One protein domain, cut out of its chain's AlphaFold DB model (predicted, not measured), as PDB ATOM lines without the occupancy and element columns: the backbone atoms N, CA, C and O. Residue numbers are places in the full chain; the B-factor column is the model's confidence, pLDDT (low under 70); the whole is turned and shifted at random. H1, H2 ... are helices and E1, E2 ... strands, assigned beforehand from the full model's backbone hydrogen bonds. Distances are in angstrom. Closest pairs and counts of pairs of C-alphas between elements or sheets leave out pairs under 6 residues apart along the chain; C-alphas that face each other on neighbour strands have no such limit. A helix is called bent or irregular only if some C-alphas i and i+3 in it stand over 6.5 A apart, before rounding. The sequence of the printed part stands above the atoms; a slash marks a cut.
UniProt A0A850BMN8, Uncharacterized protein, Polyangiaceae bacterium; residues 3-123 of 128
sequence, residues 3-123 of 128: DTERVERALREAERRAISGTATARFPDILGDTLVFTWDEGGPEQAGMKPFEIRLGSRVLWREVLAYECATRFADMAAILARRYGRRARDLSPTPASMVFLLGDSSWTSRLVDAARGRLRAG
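AT A GLANCE: This is residues 3 to 123 of the 128 residues of an uncharacterized protein of Polyangiaceae bacterium (UniProt A0A850BMN8). A strongly twisted, curled sheet of four strands has helix H3 packed over one face, with H5 side by side with H3 and next to edge strand E4. Little H4 sits at one end of H3, H2 near its other end, and the first part of H1, residues 3 to 10, sticks out. The printed part has 121 residues, with named elements in the order H1 H2 E1 E2 E3 H3 E4 H4 H5; the sheet runs E3 E2 E1 E4 and is mixed, and the class is mixed, helices and strands. It is compact, with a radius of gyration of the C-alphas of 14.2 A, yet elongated, spanning 47 by 30 by 25 A.

IN THESE COORDINATES: Find C-alpha 3 at (164.372, 186.074, 147.765); from there H1 runs 24.3 A to residue 19. H2 is residues 22 to 25. Next come E1, residues 35 to 41, 19.6 A; E2, residues 49 to 56, 23.2 A; and E3, residues 59 to 67, 23.3 A, which bends by 55 degrees at residue 62. H3, residues 71 to 88, begins at C-alpha 71, (141.047, 192.778, 141.552), and covers 22.2 A; it has a kink of 64 degrees near residue 82 and is irregular, with C-alphas 84 and 87 9.5 A apart. E4 is residues 89 to 94, H4 residues 99 to 103, and H5, residues 107 to 121, runs 22.0 A to C-alpha 121 at (128.189, 204.349, 137.973).

HOW THE PARTS SIT: Start at E1, E2 and E3, a meander, each strand the antiparallel neighbour of the one before; E1 and E2 form a hairpin, and so do E2 and E3. Look for N 38 and O 55, 2.9 A, between E1 and E2, and N 52 and O 64, 2.7 A, between E2 and E3. E4 is parallel to E1, with N 39 and O 93 2.8 A apart. E3, H3 and E4 make a split strand-helix-strand unit, two strands running the same way with a helix between them in the chain and E2 and E1 between them in the sheet; its crossover is right-handed. H3, the hub, is on the sheet and touches H5, the same way at a shallow tilt of 4 degrees; the closest C-alphas are those of Ala 75 and Ala 116, 5.3 A. H5 stands at the sheet's level, at a height over the sheet of 3.2 A. H3 touches H2 with residues 80 to 84 alone, closest at the C-alphas of Thr 24 and Arg 84, 5.6 A. H3 and H4 only just touch, with 3 pairs of C-alphas within 8 A, the closest those of Ala 71 and Leu 102, 5.3 A; H4 only grazes the sheet. H1 and H3 are near each other, with 5 pairs of C-alphas within 10 A. In H1 and H4 every O i to N i+4 pair is within hydrogen-bond range, against 12 of 14 in H3 and 10 of 11 in H5; H2 is too short for such a pair.

THE WHOLE: The two C-alphas farthest apart are those of Asp 3 and Asp 33, 47.2 A. The printed part has no cut, and no link is long. Confidence is low, with pLDDT under 70, at residues 3 to 25.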
ATOM      1  N   ASP A   3     164.470 184.998 148.763       50.59
ATOM      2  CA  ASP A   3     164.372 186.074 147.765       50.59
ATOM      3  C   ASP A   3     162.929 186.484 147.454       50.59
ATOM      4  O   ASP A   3     162.660 187.668 147.264       50.59
ATOM      5  N   THR A   4     161.977 185.547 147.495       48.06
ATOM      6  CA  THR A   4     160.566 185.809 147.168       48.06
ATOM      7  C   THR A   4     159.919 186.788 148.151       48.06
ATOM      8  O   THR A   4     159.313 187.762 147.729       48.06
ATOM      9  N   GLU A   5     160.150 186.631 149.460       49.38
ATOM     10  CA  GLU A   5     159.614 187.553 150.477       49.38
ATOM     11  C   GLU A   5     160.210 188.965 150.393       49.38
ATOM     12  O   GLU A   5     159.541 189.941 150.736       49.38
ATOM     13  N   ARG A   6     161.468 189.103 149.949       51.62
ATOM     14  CA  ARG A   6     162.108 190.416 149.765       51.62
ATOM     15  C   ARG A   6     161.545 191.138 148.548       51.62
ATOM     16  O   ARG A   6     161.276 192.334 148.640       51.62
ATOM     17  N   VAL A   7     161.332 190.414 147.451       53.81
ATOM     18  CA  VAL A   7     160.701 190.939 146.233       53.81
ATOM     19  C   VAL A   7     159.239 191.297 146.494       53.81
ATOM     20  O   VAL A   7     158.826 192.407 146.174       53.81
ATOM     21  N   GLU A   8     158.475 190.431 147.162       52.50
ATOM     22  CA  GLU A   8     157.083 190.707 147.540       52.50
ATOM     23  C   GLU A   8     156.960 191.884 148.510       52.50
ATOM     24  O   GLU A   8     156.050 192.703 148.380       52.50
ATOM     25  N   ARG A   9     157.878 192.011 149.476       54.12
ATOM     26  CA  ARG A   9     157.899 193.156 150.394       54.12
ATOM     27  C   ARG A   9     158.217 194.451 149.650       54.12
ATOM     28  O   ARG A   9     157.512 195.432 149.858       54.12
ATOM     29  N   ALA A  10     159.211 194.442 148.761       55.47
ATOM     30  CA  ALA A  10     159.564 195.601 147.945       55.47
ATOM     31  C   ALA A  10     158.437 195.998 146.974       55.47
ATOM     32  O   ALA A  10     158.170 197.186 146.810       55.47
ATOM     33  N   LEU A  11     157.730 195.024 146.390       54.31
ATOM     34  CA  LEU A  11     156.551 195.250 145.546       54.31
ATOM     35  C   LEU A  11     155.392 195.852 146.344       54.31
ATOM     36  O   LEU A  11     154.864 196.885 145.944       54.31
ATOM     37  N   ARG A  12     155.058 195.291 147.512       55.47
ATOM     38  CA  ARG A  12     154.010 195.835 148.397       55.47
ATOM     39  C   ARG A  12     154.343 197.242 148.896       55.47
ATOM     40  O   ARG A  12     153.454 198.064 149.106       55.47
ATOM     41  N   GLU A  13     155.621 197.532 149.111       54.25
ATOM     42  CA  GLU A  13     156.096 198.842 149.559       54.25
ATOM     43  C   GLU A  13     156.111 199.870 148.411       54.25
ATOM     44  O   GLU A  13     155.745 201.032 148.615       54.25
ATOM     45  N   ALA A  14     156.424 199.435 147.186       52.44
ATOM     46  CA  ALA A  14     156.280 200.226 145.965       52.44
ATOM     47  C   ALA A  14     154.802 200.507 145.629       52.44
ATOM     48  O   ALA A  14     154.460 201.657 145.344       52.44
ATOM     49  N   GLU A  15     153.914 199.515 145.756       51.53
ATOM     50  CA  GLU A  15     152.458 199.679 145.637       51.53
ATOM     51  C   GLU A  15     151.934 200.685 146.665       51.53
ATOM     52  O   GLU A  15     151.237 201.636 146.309       51.53
ATOM     53  N   ARG A  16     152.329 200.557 147.941       53.12
ATOM     54  CA  ARG A  16     151.942 201.514 148.994       53.12
ATOM     55  C   ARG A  16     152.421 202.937 148.711       53.12
ATOM     56  O   ARG A  16     151.670 203.880 148.958       53.12
ATOM     57  N   ARG A  17     153.635 203.119 148.176       48.34
ATOM     58  CA  ARG A  17     154.133 204.446 147.764       48.34
ATOM     59  C   ARG A  17     153.376 205.006 146.563       48.34
ATOM     60  O   ARG A  17     153.111 206.205 146.539       48.34
ATOM     61  N   ALA A  18     152.985 204.161 145.613       47.59
ATOM     62  CA  ALA A  18     152.183 204.572 144.466       47.59
ATOM     63  C   ALA A  18     150.756 204.993 144.860       47.59
ATOM     64  O   ALA A  18     150.166 205.803 144.155       47.59
ATOM     65  N   ILE A  19     150.212 204.483 145.973       52.38
ATOM     66  CA  ILE A  19     148.834 204.737 146.446       52.38
ATOM     67  C   ILE A  19     148.667 206.083 147.192       52.38
ATOM     68  O   ILE A  19     147.548 206.587 147.305       52.38
ATOM     69  N   SER A  20     149.749 206.723 147.651       48.12
ATOM     70  CA  SER A  20     149.693 208.087 148.214       48.12
ATOM     71  C   SER A  20     149.498 209.145 147.109       48.12
ATOM     72  O   SER A  20     149.714 208.841 145.938       48.12
ATOM     73  N   GLY A  21     149.075 210.373 147.458       47.28
ATOM     74  CA  GLY A  21     148.516 211.443 146.591       47.28
ATOM     75  C   GLY A  21     149.217 211.783 145.257       47.28
ATOM     76  O   GLY A  21     148.664 212.503 144.433       47.28
ATOM     77  N   THR A  22     150.389 211.220 144.989       53.81
ATOM     78  CA  THR A  22     151.042 211.126 143.678       53.81
ATOM     79  C   THR A  22     150.275 210.304 142.627       53.81
ATOM     80  O   THR A  22     150.410 210.587 141.437       53.81
ATOM     81  N   ALA A  23     149.449 209.320 143.012       59.12
ATOM     82  CA  ALA A  23     148.718 208.472 142.053       59.12
ATOM     83  C   ALA A  23     147.680 209.249 141.227       59.12
ATOM     84  O   ALA A  23     147.594 209.085 140.010       59.12
ATOM     85  N   THR A  24     146.900 210.117 141.881       59.03
ATOM     86  CA  THR A  24     145.904 210.968 141.211       59.03
ATOM     87  C   THR A  24     146.577 211.982 140.288       59.03
ATOM     88  O   THR A  24     146.076 212.226 139.194       59.03
ATOM     89  N   ALA A  25     147.730 212.529 140.688       59.25
ATOM     90  CA  ALA A  25     148.486 213.514 139.911       59.25
ATOM     91  C   ALA A  25     149.082 212.951 138.607       59.25
ATOM     92  O   ALA A  25     149.308 213.703 137.662       59.25
ATOM     93  N   ARG A  26     149.313 211.634 138.525       74.94
ATOM     94  CA  ARG A  26     149.823 210.983 137.307       74.94
ATOM     95  C   ARG A  26     148.735 210.758 136.244       74.94
ATOM     96  O   ARG A  26     149.065 210.470 135.096       74.94
ATOM     97  N   PHE A  27     147.461 210.976 136.572       83.31
ATOM     98  CA  PHE A  27     146.400 211.069 135.572       83.31
ATOM     99  C   PHE A  27     146.303 212.494 134.996       83.31
ATOM    100  O   PHE A  27     146.136 213.451 135.765       83.31
ATOM    101  N   PRO A  28     146.366 212.655 133.658       84.19
ATOM    102  CA  PRO A  28     146.282 213.970 133.030       84.19
ATOM    103  C   PRO A  28     144.927 214.622 133.310       84.19
ATOM    104  O   PRO A  28     143.952 213.945 133.627       84.19
ATOM    105  N   ASP A  29     144.850 215.946 133.188       86.25
ATOM    106  CA  ASP A  29     143.537 216.584 133.144       86.25
ATOM    107  C   ASP A  29     142.859 216.282 131.803       86.25
ATOM    108  O   ASP A  29     143.488 216.340 130.743       86.25
ATOM    109  N   ILE A  30     141.588 215.897 131.860       88.44
ATOM    110  CA  ILE A  30     140.812 215.458 130.699       88.44
ATOM    111  C   ILE A  30     139.503 216.232 130.697       88.44
ATOM    112  O   ILE A  30     138.776 216.243 131.695       88.44
ATOM    113  N   LEU A  31     139.197 216.860 129.565       81.94
ATOM    114  CA  LEU A  31     137.928 217.538 129.331       81.94
ATOM    115  C   LEU A  31     136.833 216.531 128.964       81.94
ATOM    116  O   LEU A  31     137.105 215.489 128.370       81.94
ATOM    117  N   GLY A  32     135.593 216.868 129.303       82.94
ATOM    118  CA  GLY A  32     134.418 216.046 129.033       82.94
ATOM    119  C   GLY A  32     133.628 215.738 130.298       82.94
ATOM    120  O   GLY A  32     134.195 215.600 131.386       82.94
ATOM    121  N   ASP A  33     132.313 215.627 130.131       85.19
ATOM    122  CA  ASP A  33     131.356 215.494 131.234       85.19
ATOM    123  C   ASP A  33     131.189 214.046 131.705       85.19
ATOM    124  O   ASP A  33     130.761 213.788 132.831       85.19
ATOM    125  N   THR A  34     131.527 213.088 130.840       92.38
ATOM    126  CA  THR A  34     131.426 211.651 131.104       92.38
ATOM    127  C   THR A  34     132.659 210.932 130.578       92.38
ATOM    128  O   THR A  34     132.949 210.959 129.387       92.38
ATOM    129  N   LEU A  35     133.372 210.273 131.487       95.19
ATOM    130  CA  LEU A  35     134.587 209.515 131.231       95.19
ATOM    131  C   LEU A  35     134.323 208.044 131.562       95.19
ATOM    132  O   LEU A  35     134.006 207.696 132.703       95.19
ATOM    133  N   VAL A  36     134.448 207.190 130.549       96.25
ATOM    134  CA  VAL A  36     134.337 205.733 130.665       96.25
ATOM    135  C   VAL A  36     135.695 205.147 130.328       96.25
ATOM    136  O   VAL A  36     136.167 205.265 129.199       96.25
ATOM    137  N   PHE A  37     136.331 204.551 131.327       97.44
ATOM    138  CA  PHE A  37     137.670 204.006 131.201       97.44
ATOM    139  C   PHE A  37     137.625 202.513 130.903       97.44
ATOM    140  O   PHE A  37     136.683 201.812 131.277       97.44
ATOM    141  N   THR A  38     138.684 202.018 130.280       98.00
ATOM    142  CA  THR A  38     138.888 200.592 130.029       98.00
ATOM    143  C   THR A  38     140.113 200.114 130.790       98.00
ATOM    144  O   THR A  38     141.137 200.790 130.770       98.00
ATOM    145  N   TRP A  39     139.998 198.966 131.447       97.50
ATOM    146  CA  TRP A  39     141.096 198.226 132.057       97.50
ATOM    147  C   TRP A  39     141.461 197.067 131.137       97.50
ATOM    148  O   TRP A  39     140.611 196.221 130.859       97.50
ATOM    149  N   ASP A  40     142.690 197.044 130.639       96.62
ATOM    150  CA  ASP A  40     143.116 196.062 129.643       96.62
ATOM    151  C   ASP A  40     144.533 195.561 129.909       96.62
ATOM    152  O   ASP A  40     145.317 196.211 130.605       96.62
ATOM    153  N   GLU A  41     144.869 194.413 129.333       94.19
ATOM    154  CA  GLU A  41     146.239 193.915 129.327       94.19
ATOM    155  C   GLU A  41     147.086 194.747 128.351       94.19
ATOM    156  O   GLU A  41     146.729 194.948 127.194       94.19
ATOM    157  N   GLY A  42     148.233 195.243 128.815       90.00
ATOM    158  CA  GLY A  42     149.144 196.083 128.030       90.00
ATOM    159  C   GLY A  42     150.243 195.306 127.301       90.00
ATOM    160  O   GLY A  42     151.142 195.915 126.711       90.00
ATOM    161  N   GLY A  43     150.256 193.976 127.398       89.75
ATOM    162  CA  GLY A  43     151.296 193.137 126.809       89.75
ATOM    163  C   GLY A  43     151.388 191.741 127.427       89.75
ATOM    164  O   GLY A  43     150.544 191.371 128.244       89.75
ATOM    165  N   PRO A  44     152.412 190.961 127.038       90.06
ATOM    166  CA  PRO A  44     152.578 189.592 127.507       90.06
ATOM    167  C   PRO A  44     152.925 189.534 128.998       90.06
ATOM    168  O   PRO A  44     153.517 190.460 129.558       90.06
ATOM    169  N   GLU A  45     152.584 188.408 129.619       87.19
ATOM    170  CA  GLU A  45     153.028 188.071 130.969       87.19
ATOM    171  C   GLU A  45     154.538 187.797 130.994       87.19
ATOM    172  O   GLU A  45     155.091 187.180 130.081       87.19
ATOM    173  N   GLN A  46     155.211 188.251 132.049       83.19
ATOM    174  CA  GLN A  46     156.625 188.023 132.310       83.19
ATOM    175  C   GLN A  46     156.810 187.681 133.790       83.19
ATOM    176  O   GLN A  46     156.486 188.484 134.662       83.19
ATOM    177  N   ALA A  47     157.345 186.489 134.069       85.88
ATOM    178  CA  ALA A  47     157.636 186.016 135.426       85.88
ATOM    179  C   ALA A  47     156.433 186.092 136.402       85.88
ATOM    180  O   ALA A  47     156.584 186.550 137.533       85.88
ATOM    181  N   GLY A  48     155.239 185.660 135.970       80.50
ATOM    182  CA  GLY A  48     154.029 185.654 136.810       80.50
ATOM    183  C   GLY A  48     153.349 187.020 136.965       80.50
ATOM    184  O   GLY A  48     152.413 187.164 137.749       80.50
ATOM    185  N   MET A  49     153.833 188.037 136.250       85.44
ATOM    186  CA  MET A  49     153.343 189.411 136.305       85.44
ATOM    187  C   MET A  49     152.941 189.875 134.909       85.44
ATOM    188  O   MET A  49     153.599 189.533 133.927       85.44
ATOM    189  N   LYS A  50     151.898 190.695 134.797       88.31
ATOM    190  CA  LYS A  50     151.417 191.196 133.507       88.31
ATOM    191  C   LYS A  50     151.228 192.716 133.519       88.31
ATOM    192  O   LYS A  50     150.737 193.266 134.507       88.31
ATOM    193  N   PRO A  51     151.611 193.429 132.444       92.31
ATOM    194  CA  PRO A  51     151.269 194.836 132.289       92.31
ATOM    195  C   PRO A  51     149.758 195.030 132.141       92.31
ATOM    196  O   PRO A  51     149.128 194.372 131.318       92.31
ATOM    197  N   PHE A  52     149.211 196.009 132.851       94.56
ATOM    198  CA  PHE A  52     147.853 196.514 132.698       94.56
ATOM    199  C   PHE A  52     147.850 197.992 132.362       94.56
ATOM    200  O   PHE A  52     148.717 198.760 132.795       94.56
ATOM    201  N   GLU A  53     146.835 198.387 131.608       95.38
ATOM    202  CA  GLU A  53     146.627 199.747 131.153       95.38
ATOM    203  C   GLU A  53     145.226 200.233 131.500       95.38
ATOM    204  O   GLU A  53     144.245 199.496 131.392       95.38
ATOM    205  N   ILE A  54     145.135 201.512 131.868       96.38
ATOM    206  CA  ILE A  54     143.857 202.224 131.919       96.38
ATOM    207  C   ILE A  54     143.788 203.148 130.722       96.38
ATOM    208  O   ILE A  54     144.665 203.997 130.525       96.38
ATOM    209  N   ARG A  55     142.733 202.986 129.932       95.25
ATOM    210  CA  ARG A  55     142.544 203.673 128.656       95.25
ATOM    211  C   ARG A  55     141.281 204.517 128.669       95.25
ATOM    212  O   ARG A  55     140.321 204.202 129.365       95.25
ATOM    213  N   LEU A  56     141.286 205.570 127.863       94.25
ATOM    214  CA  LEU A  56     140.098 206.333 127.490       94.25
ATOM    215  C   LEU A  56     140.047 206.376 125.962       94.25
ATOM    216  O   LEU A  56     140.847 207.067 125.324       94.25
ATOM    217  N   GLY A  57     139.159 205.575 125.373       90.94
ATOM    218  CA  GLY A  57     139.191 205.297 123.937       90.94
ATOM    219  C   GLY A  57     140.528 204.669 123.526       90.94
ATOM    220  O   GLY A  57     140.985 203.699 124.127       90.94
ATOM    221  N   SER A  58     141.193 205.241 122.521       88.88
ATOM    222  CA  SER A  58     142.492 204.750 122.041       88.88
ATOM    223  C   SER A  58     143.677 205.139 122.934       88.88
ATOM    224  O   SER A  58     144.729 204.501 122.849       88.88
ATOM    225  N   ARG A  59     143.523 206.143 123.807       91.75
ATOM    226  CA  ARG A  59     144.619 206.723 124.595       91.75
ATOM    227  C   ARG A  59     144.879 205.933 125.876       91.75
ATOM    228  O   ARG A  59     143.968 205.739 126.676       91.75
ATOM    229  N   VAL A  60     146.140 205.570 126.108       92.50
ATOM    230  CA  VAL A  60     146.615 205.013 127.384       92.50
ATOM    231  C   VAL A  60     146.885 206.155 128.363       92.50
ATOM    232  O   VAL A  60     147.605 207.101 128.043       92.50
ATOM    233  N   LEU A  61     146.280 206.082 129.546       90.62
ATOM    234  CA  LEU A  61     146.405 207.088 130.607       90.62
ATOM    235  C   LEU A  61     147.267 206.605 131.769       90.62
ATOM    236  O   LEU A  61     147.897 207.408 132.451       90.62
ATOM    237  N   TRP A  62     147.287 205.296 131.996       92.38
ATOM    238  CA  TRP A  62     148.055 204.664 133.054       92.38
ATOM    239  C   TRP A  62     148.599 203.332 132.573       92.38
ATOM    240  O   TRP A  62     147.932 202.646 131.801       92.38
ATOM    241  N   ARG A  63     149.773 202.964 133.085       91.56
ATOM    242  CA  ARG A  63     150.356 201.638 132.915       91.56
ATOM    243  C   ARG A  63     151.054 201.201 134.192       91.56
ATOM    244  O   ARG A  63     151.766 201.999 134.817       91.56
ATOM    245  N   GLU A  64     150.851 199.939 134.541       89.38
ATOM    246  CA  GLU A  64     151.402 199.300 135.732       89.38
ATOM    247  C   GLU A  64     151.571 197.801 135.496       89.38
ATOM    248  O   GLU A  64     150.841 197.219 134.704       89.38
ATOM    249  N   VAL A  65     152.552 197.180 136.144       88.31
ATOM    250  CA  VAL A  65     152.763 195.729 136.085       88.31
ATOM    251  C   VAL A  65     152.183 195.126 137.354       88.31
ATOM    252  O   VAL A  65     152.535 195.576 138.442       88.31
ATOM    253  N   LEU A  66     151.291 194.148 137.209       88.56
ATOM    254  CA  LEU A  66     150.516 193.574 138.307       88.56
ATOM    255  C   LEU A  66     150.665 192.056 138.359       88.56
ATOM    256  O   LEU A  66     150.936 191.421 137.341       88.56
ATOM    257  N   ALA A  67     150.453 191.492 139.545       88.81
ATOM    258  CA  ALA A  67     150.375 190.050 139.766       88.81
ATOM    259  C   ALA A  67     148.991 189.499 139.404       88.81
ATOM    260  O   ALA A  67     148.023 190.259 139.318       88.81
ATOM    261  N   TYR A  68     148.909 188.182 139.205       87.88
ATOM    262  CA  TYR A  68     147.645 187.461 139.037       87.88
ATOM    263  C   TYR A  68     146.688 187.769 140.205       87.88
ATOM    264  O   TYR A  68     147.141 187.998 141.326       87.88
ATOM    265  N   GLU A  69     145.380 187.802 139.942       90.25
ATOM    266  CA  GLU A  69     144.324 188.188 140.899       90.25
ATOM    267  C   GLU A  69     144.383 189.655 141.364       90.25
ATOM    268  O   GLU A  69     144.163 189.995 142.529       90.25
ATOM    269  N   CYS A  70     144.621 190.581 140.434       90.75
ATOM    270  CA  CYS A  70     144.773 192.007 140.740       90.75
ATOM    271  C   CYS A  70     143.462 192.790 140.993       90.75
ATOM    272  O   CYS A  70     143.454 194.023 140.925       90.75
ATOM    273  N   ALA A  71     142.349 192.130 141.330       92.81
ATOM    274  CA  ALA A  71     141.047 192.778 141.552       92.81
ATOM    275  C   ALA A  71     141.058 193.860 142.648       92.81
ATOM    276  O   ALA A  71     140.360 194.871 142.532       92.81
ATOM    277  N   THR A  72     141.874 193.698 143.694       90.38
ATOM    278  CA  THR A  72     142.062 194.741 144.719       90.38
ATOM    279  C   THR A  72     142.651 196.007 144.111       90.38
ATOM    280  O   THR A  72     142.135 197.102 144.333       90.38
ATOM    281  N   ARG A  73     143.667 195.859 143.254       92.25
ATOM    282  CA  ARG A  73     144.289 196.989 142.562       92.25
ATOM    283  C   ARG A  73     143.324 197.657 141.589       92.25
ATOM    284  O   ARG A  73     143.298 198.881 141.495       92.25
ATOM    285  N   PHE A  74     142.491 196.880 140.904       94.75
ATOM    286  CA  PHE A  74     141.419 197.422 140.074       94.75
ATOM    287  C   PHE A  74     140.477 198.332 140.883       94.75
ATOM    288  O   PHE A  74     140.168 199.446 140.451       94.75
ATOM    289  N   ALA A  75     140.060 197.902 142.079       93.31
ATOM    290  CA  ALA A  75     139.205 198.703 142.955       93.31
ATOM    291  C   ALA A  75     139.903 199.982 143.451       93.31
ATOM    292  O   ALA A  75     139.281 201.050 143.474       93.31
ATOM    293  N   ASP A  76     141.196 199.904 143.775       92.31
ATOM    294  CA  ASP A  76     142.005 201.076 144.130       92.31
ATOM    295  C   ASP A  76     142.066 202.085 142.979       92.31
ATOM    296  O   ASP A  76     141.871 203.286 143.180       92.31
ATOM    297  N   MET A  77     142.285 201.610 141.752       93.69
ATOM    298  CA  MET A  77     142.342 202.474 140.578       93.69
ATOM    299  C   MET A  77     140.983 203.104 140.263       93.69
ATOM    300  O   MET A  77     140.932 204.290 139.938       93.69
ATOM    301  N   ALA A  78     139.873 202.382 140.447       94.38
ATOM    302  CA  ALA A  78     138.533 202.965 140.371       94.38
ATOM    303  C   ALA A  78     138.349 204.110 141.388       94.38
ATOM    304  O   ALA A  78     137.845 205.178 141.035       94.38
ATOM    305  N   ALA A  79     138.819 203.937 142.626       92.12
ATOM    306  CA  ALA A  79     138.775 204.988 143.642       92.12
ATOM    307  C   ALA A  79     139.679 206.188 143.291       92.12
ATOM    308  O   ALA A  79     139.289 207.336 143.511       92.12
ATOM    309  N   ILE A  80     140.861 205.953 142.711       91.69
ATOM    310  CA  ILE A  80     141.761 207.014 142.225       91.69
ATOM    311  C   ILE A  80     141.098 207.817 141.098       91.69
ATOM    312  O   ILE A  80     141.125 209.048 141.134       91.69
ATOM    313  N   LEU A  81     140.459 207.148 140.133       92.50
ATOM    314  CA  LEU A  81     139.717 207.803 139.050       92.50
ATOM    315  C   LEU A  81     138.556 208.644 139.600       92.50
ATOM    316  O   LEU A  81     138.390 209.794 139.190       92.50
ATOM    317  N   ALA A  82     137.802 208.114 140.568       92.56
ATOM    318  CA  ALA A  82     136.739 208.851 141.248       92.56
ATOM    319  C   ALA A  82     137.274 210.089 141.987       92.56
ATOM    320  O   ALA A  82     136.704 211.169 141.867       92.56
ATOM    321  N   ARG A  83     138.402 209.978 142.697       90.69
ATOM    322  CA  ARG A  83     139.058 211.126 143.351       90.69
ATOM    323  C   ARG A  83     139.542 212.170 142.349       90.69
ATOM    324  O   ARG A  83     139.425 213.361 142.610       90.69
ATOM    325  N   ARG A  84     140.090 211.738 141.209       90.12
ATOM    326  CA  ARG A  84     140.686 212.637 140.211       90.12
ATOM    327  C   ARG A  84     139.646 213.372 139.369       90.12
ATOM    328  O   ARG A  84     139.833 214.553 139.079       90.12
ATOM    329  N   TYR A  85     138.593 212.676 138.949       91.00
ATOM    330  CA  TYR A  85     137.618 213.190 137.982       91.00
ATOM    331  C   TYR A  85     136.218 213.397 138.576       91.00
ATOM    332  O   TYR A  85     135.335 213.931 137.897       91.00
ATOM    333  N   GLY A  86     136.004 213.008 139.833       90.56
ATOM    334  CA  GLY A  86     134.721 213.117 140.518       90.56
ATOM    335  C   GLY A  86     133.630 212.319 139.811       90.56
ATOM    336  O   GLY A  86     133.865 211.255 139.239       90.56
ATOM    337  N   ARG A  87     132.428 212.900 139.769       92.69
ATOM    338  CA  ARG A  87     131.240 212.318 139.116       92.69
ATOM    339  C   ARG A  87     131.397 212.101 137.607       92.69
ATOM    340  O   ARG A  87     130.549 211.441 137.011       92.69
ATOM    341  N   ARG A  88     132.443 212.662 136.988       93.94
ATOM    342  CA  ARG A  88     132.733 212.469 135.562       93.94
ATOM    343  C   ARG A  88     133.294 211.077 135.290       93.94
ATOM    344  O   ARG A  88     133.046 210.552 134.214       93.94
ATOM    345  N   ALA A  89     133.993 210.448 136.240       95.00
ATOM    346  CA  ALA A  89     134.403 209.049 136.116       95.00
ATOM    347  C   ALA A  89     133.188 208.129 136.310       95.00
ATOM    348  O   ALA A  89     132.742 207.911 137.435       95.00
ATOM    349  N   ARG A  90     132.634 207.610 135.210       96.06
ATOM    350  CA  ARG A  90     131.381 206.838 135.223       96.06
ATOM    351  C   ARG A  90     131.568 205.335 135.277       96.06
ATOM    352  O   ARG A  90     130.716 204.654 135.838       96.06
ATOM    353  N   ASP A  91     132.642 204.812 134.703       97.38
ATOM    354  CA  ASP A  91     132.950 203.385 134.772       97.38
ATOM    355  C   ASP A  91     134.443 203.151 134.529       97.38
ATOM    356  O   ASP A  91     135.120 203.961 133.890       97.38
ATOM    357  N   LEU A  92     134.925 202.016 135.018       97.81
ATOM    358  CA  LEU A  92     136.194 201.407 134.654       97.81
ATOM    359  C   LEU A  92     135.851 199.980 134.232       97.81
ATOM    360  O   LEU A  92     135.548 199.146 135.076       97.81
ATOM    361  N   SER A  93     135.805 199.702 132.932       97.12
ATOM    362  CA  SER A  93     135.392 198.390 132.432       97.12
ATOM    363  C   SER A  93     136.606 197.516 132.135       97.12
ATOM    364  O   SER A  93     137.398 197.910 131.278       97.12
ATOM    365  N   PRO A  94     136.746 196.327 132.744       97.12
ATOM    366  CA  PRO A  94     137.699 195.340 132.258       97.12
ATOM    367  C   PRO A  94     137.317 194.871 130.853       97.12
ATOM    368  O   PRO A  94     136.129 194.761 130.522       97.12
ATOM    369  N   THR A  95     138.320 194.621 130.018       97.06
ATOM    370  CA  THR A  95     138.149 193.914 128.742       97.06
ATOM    371  C   THR A  95     138.045 192.409 128.984       97.06
ATOM    372  O   THR A  95     138.578 191.919 129.982       97.06
ATOM    373  N   PRO A  96     137.457 191.636 128.053       95.25
ATOM    374  CA  PRO A  96     137.461 190.178 128.147       95.25
ATOM    375  C   PRO A  96     138.867 189.580 128.294       95.25
ATOM    376  O   PRO A  96     139.045 188.647 129.069       95.25
ATOM    377  N   ALA A  97     139.863 190.153 127.607       92.94
ATOM    378  CA  ALA A  97     141.253 189.702 127.671       92.94
ATOM    379  C   ALA A  97     141.834 189.816 129.090       92.94
ATOM    380  O   ALA A  97     142.512 188.905 129.546       92.94
ATOM    381  N   SER A  98     141.496 190.886 129.814       94.12
ATOM    382  CA  SER A  98     141.984 191.125 131.176       94.12
ATOM    383  C   SER A  98     141.372 190.225 132.253       94.12
ATOM    384  O   SER A  98     141.911 190.151 133.356       94.12
ATOM    385  N   MET A  99     140.251 189.552 131.970       93.12
ATOM    386  CA  MET A  99     139.423 188.918 133.004       93.12
ATOM    387  C   MET A  99     140.129 187.779 133.732       93.12
ATOM    388  O   MET A  99     139.995 187.682 134.948       93.12
ATOM    389  N   VAL A 100     140.887 186.943 133.015       91.81
ATOM    390  CA  VAL A 100     141.577 185.785 133.608       91.81
ATOM    391  C   VAL A 100     142.548 186.251 134.684       91.81
ATOM    392  O   VAL A 100     142.504 185.789 135.814       91.81
ATOM    393  N   PHE A 101     143.385 187.227 134.354       91.31
ATOM    394  CA  PHE A 101     144.429 187.688 135.256       91.31
ATOM    395  C   PHE A 101     143.890 188.657 136.325       91.31
ATOM    396  O   PHE A 101     144.439 188.742 137.421       91.31
ATOM    397  N   LEU A 102     142.780 189.347 136.038       91.31
ATOM    398  CA  LEU A 102     142.078 190.212 136.988       91.31
ATOM    399  C   LEU A 102     141.345 189.420 138.077       91.31
ATOM    400  O   LEU A 102     141.453 189.753 139.257       91.31
ATOM    401  N   LEU A 103     140.556 188.422 137.677       90.88
ATOM    402  CA  LEU A 103     139.694 187.676 138.591       90.88
ATOM    403  C   LEU A 103     140.399 186.475 139.217       90.88
ATOM    404  O   LEU A 103     140.087 186.121 140.356       90.88
ATOM    405  N   GLY A 104     141.313 185.865 138.467       87.06
ATOM    406  CA  GLY A 104     141.839 184.540 138.740       87.06
ATOM    407  C   GLY A 104     140.748 183.518 139.031       87.06
ATOM    408  O   GLY A 104     139.695 183.526 138.392       87.06
ATOM    409  N   ASP A 105     140.992 182.656 140.016       83.88
ATOM    410  CA  ASP A 105     140.130 181.500 140.301       83.88
ATOM    411  C   ASP A 105     139.132 181.763 141.445       83.88
ATOM    412  O   ASP A 105     138.332 180.905 141.831       83.88
ATOM    413  N   SER A 106     139.152 182.971 142.008       77.00
ATOM    414  CA  SER A 106     138.356 183.335 143.174       77.00
ATOM    415  C   SER A 106     136.999 183.937 142.802       77.00
ATOM    416  O   SER A 106     136.898 184.959 142.136       77.00
ATOM    417  N   SER A 107     135.906 183.392 143.342       72.19
ATOM    418  CA  SER A 107     134.564 183.987 143.166       72.19
ATOM    419  C   SER A 107     134.358 185.319 143.912       72.19
ATOM    420  O   SER A 107     133.326 185.977 143.759       72.19
ATOM    421  N   TRP A 108     135.290 185.711 144.785       78.62
ATOM    422  CA  TRP A 108     135.209 186.969 145.531       78.62
ATOM    423  C   TRP A 108     135.702 188.164 144.706       78.62
ATOM    424  O   TRP A 108     135.173 189.268 144.847       78.62
ATOM    425  N   THR A 109     136.657 187.950 143.801       83.38
ATOM    426  CA  THR A 109     137.248 189.010 142.969       83.38
ATOM    427  C   THR A 109     136.227 189.616 142.007       83.38
ATOM    428  O   THR A 109     136.211 190.834 141.827       83.38
ATOM    429  N   SER A 110     135.297 188.814 141.474       87.00
ATOM    430  CA  SER A 110     134.199 189.307 140.628       87.00
ATOM    431  C   SER A 110     133.298 190.290 141.376       87.00
ATOM    432  O   SER A 110     133.017 191.378 140.876       87.00
ATOM    433  N   ARG A 111     132.942 189.975 142.629       89.31
ATOM    434  CA  ARG A 111     132.149 190.869 143.488       89.31
ATOM    435  C   ARG A 111     132.869 192.186 143.761       89.31
ATOM    436  O   ARG A 111     132.219 193.226 143.833       89.31
ATOM    437  N   LEU A 112     134.191 192.153 143.920       91.31
ATOM    438  CA  LEU A 112     134.984 193.358 144.150       91.31
ATOM    439  C   LEU A 112     135.011 194.264 142.911       91.31
ATOM    440  O   LEU A 112     134.802 195.474 143.033       91.31
ATOM    441  N   VAL A 113     135.203 193.675 141.726       93.62
ATOM    442  CA  VAL A 113     135.139 194.382 140.438       93.62
ATOM    443  C   VAL A 113     133.756 195.001 140.236       93.62
ATOM    444  O   VAL A 113     133.654 196.202 139.974       93.62
ATOM    445  N   ASP A 114     132.689 194.229 140.435       94.94
ATOM    446  CA  ASP A 114     131.314 194.710 140.283       94.94
ATOM    447  C   ASP A 114     130.981 195.828 141.274       94.94
ATOM    448  O   ASP A 114     130.390 196.842 140.893       94.94
ATOM    449  N   ALA A 115     131.410 195.703 142.534       94.44
ATOM    450  CA  ALA A 115     131.215 196.741 143.541       94.44
ATOM    451  C   ALA A 115     131.953 198.041 143.180       94.44
ATOM    452  O   ALA A 115     131.380 199.128 143.300       94.44
ATOM    453  N   ALA A 116     133.204 197.952 142.714       94.38
ATOM    454  CA  ALA A 116     133.986 199.118 142.302       94.38
ATOM    455  C   ALA A 116     133.335 199.850 141.116       94.38
ATOM    456  O   ALA A 116     133.149 201.071 141.159       94.38
ATOM    457  N   ARG A 117     132.904 199.101 140.094       96.81
ATOM    458  CA  ARG A 117     132.177 199.643 138.934       96.81
ATOM    459  C   ARG A 117     130.832 200.243 139.326       96.81
ATOM    460  O   ARG A 117     130.494 201.345 138.898       96.81
ATOM    461  N   GLY A 118     130.075 199.546 140.171       96.00
ATOM    462  CA  GLY A 118     128.780 200.002 140.673       96.00
ATOM    463  C   GLY A 118     128.875 201.353 141.378       96.00
ATOM    464  O   GLY A 118     128.068 202.244 141.114       96.00
ATOM    465  N   ARG A 119     129.911 201.556 142.202       94.75
ATOM    466  CA  ARG A 119     130.161 202.844 142.865       94.75
ATOM    467  C   ARG A 119     130.458 203.967 141.872       94.75
ATOM    468  O   ARG A 119     129.889 205.048 142.014       94.75
ATOM    469  N   LEU A 120     131.296 203.729 140.858       94.56
ATOM    470  CA  LEU A 120     131.557 204.722 139.803       94.56
ATOM    471  C   LEU A 120     130.270 205.115 139.070       94.56
ATOM    472  O   LEU A 120     129.965 206.302 138.932       94.56
ATOM    473  N   ARG A 121     129.457 204.127 138.687       95.25
ATOM    474  CA  ARG A 121     128.189 204.349 137.973       95.25
ATOM    475  C   ARG A 121     127.181 205.134 138.806       95.25
ATOM    476  O   ARG A 121     126.514 206.023 138.276       95.25
ATOM    477  N   ALA A 122     127.131 204.869 140.112       92.88
ATOM    478  CA  ALA A 122     126.324 205.618 141.075       92.88
ATOM    479  C   ALA A 122     126.836 207.054 141.323       92.88
ATOM    480  O   ALA A 122     126.160 207.841 141.982       92.88
ATOM    481  N   GLY A 123     127.999 207.424 140.775       86.88
ATOM    482  CA  GLY A 123     128.595 208.747 140.941       86.88
ATOM    483  C   GLY A 123     129.331 208.889 142.266       86.88
ATOM    484  O   GLY A 123     129.080 209.859 142.980       86.88
TER     485      GLY A 123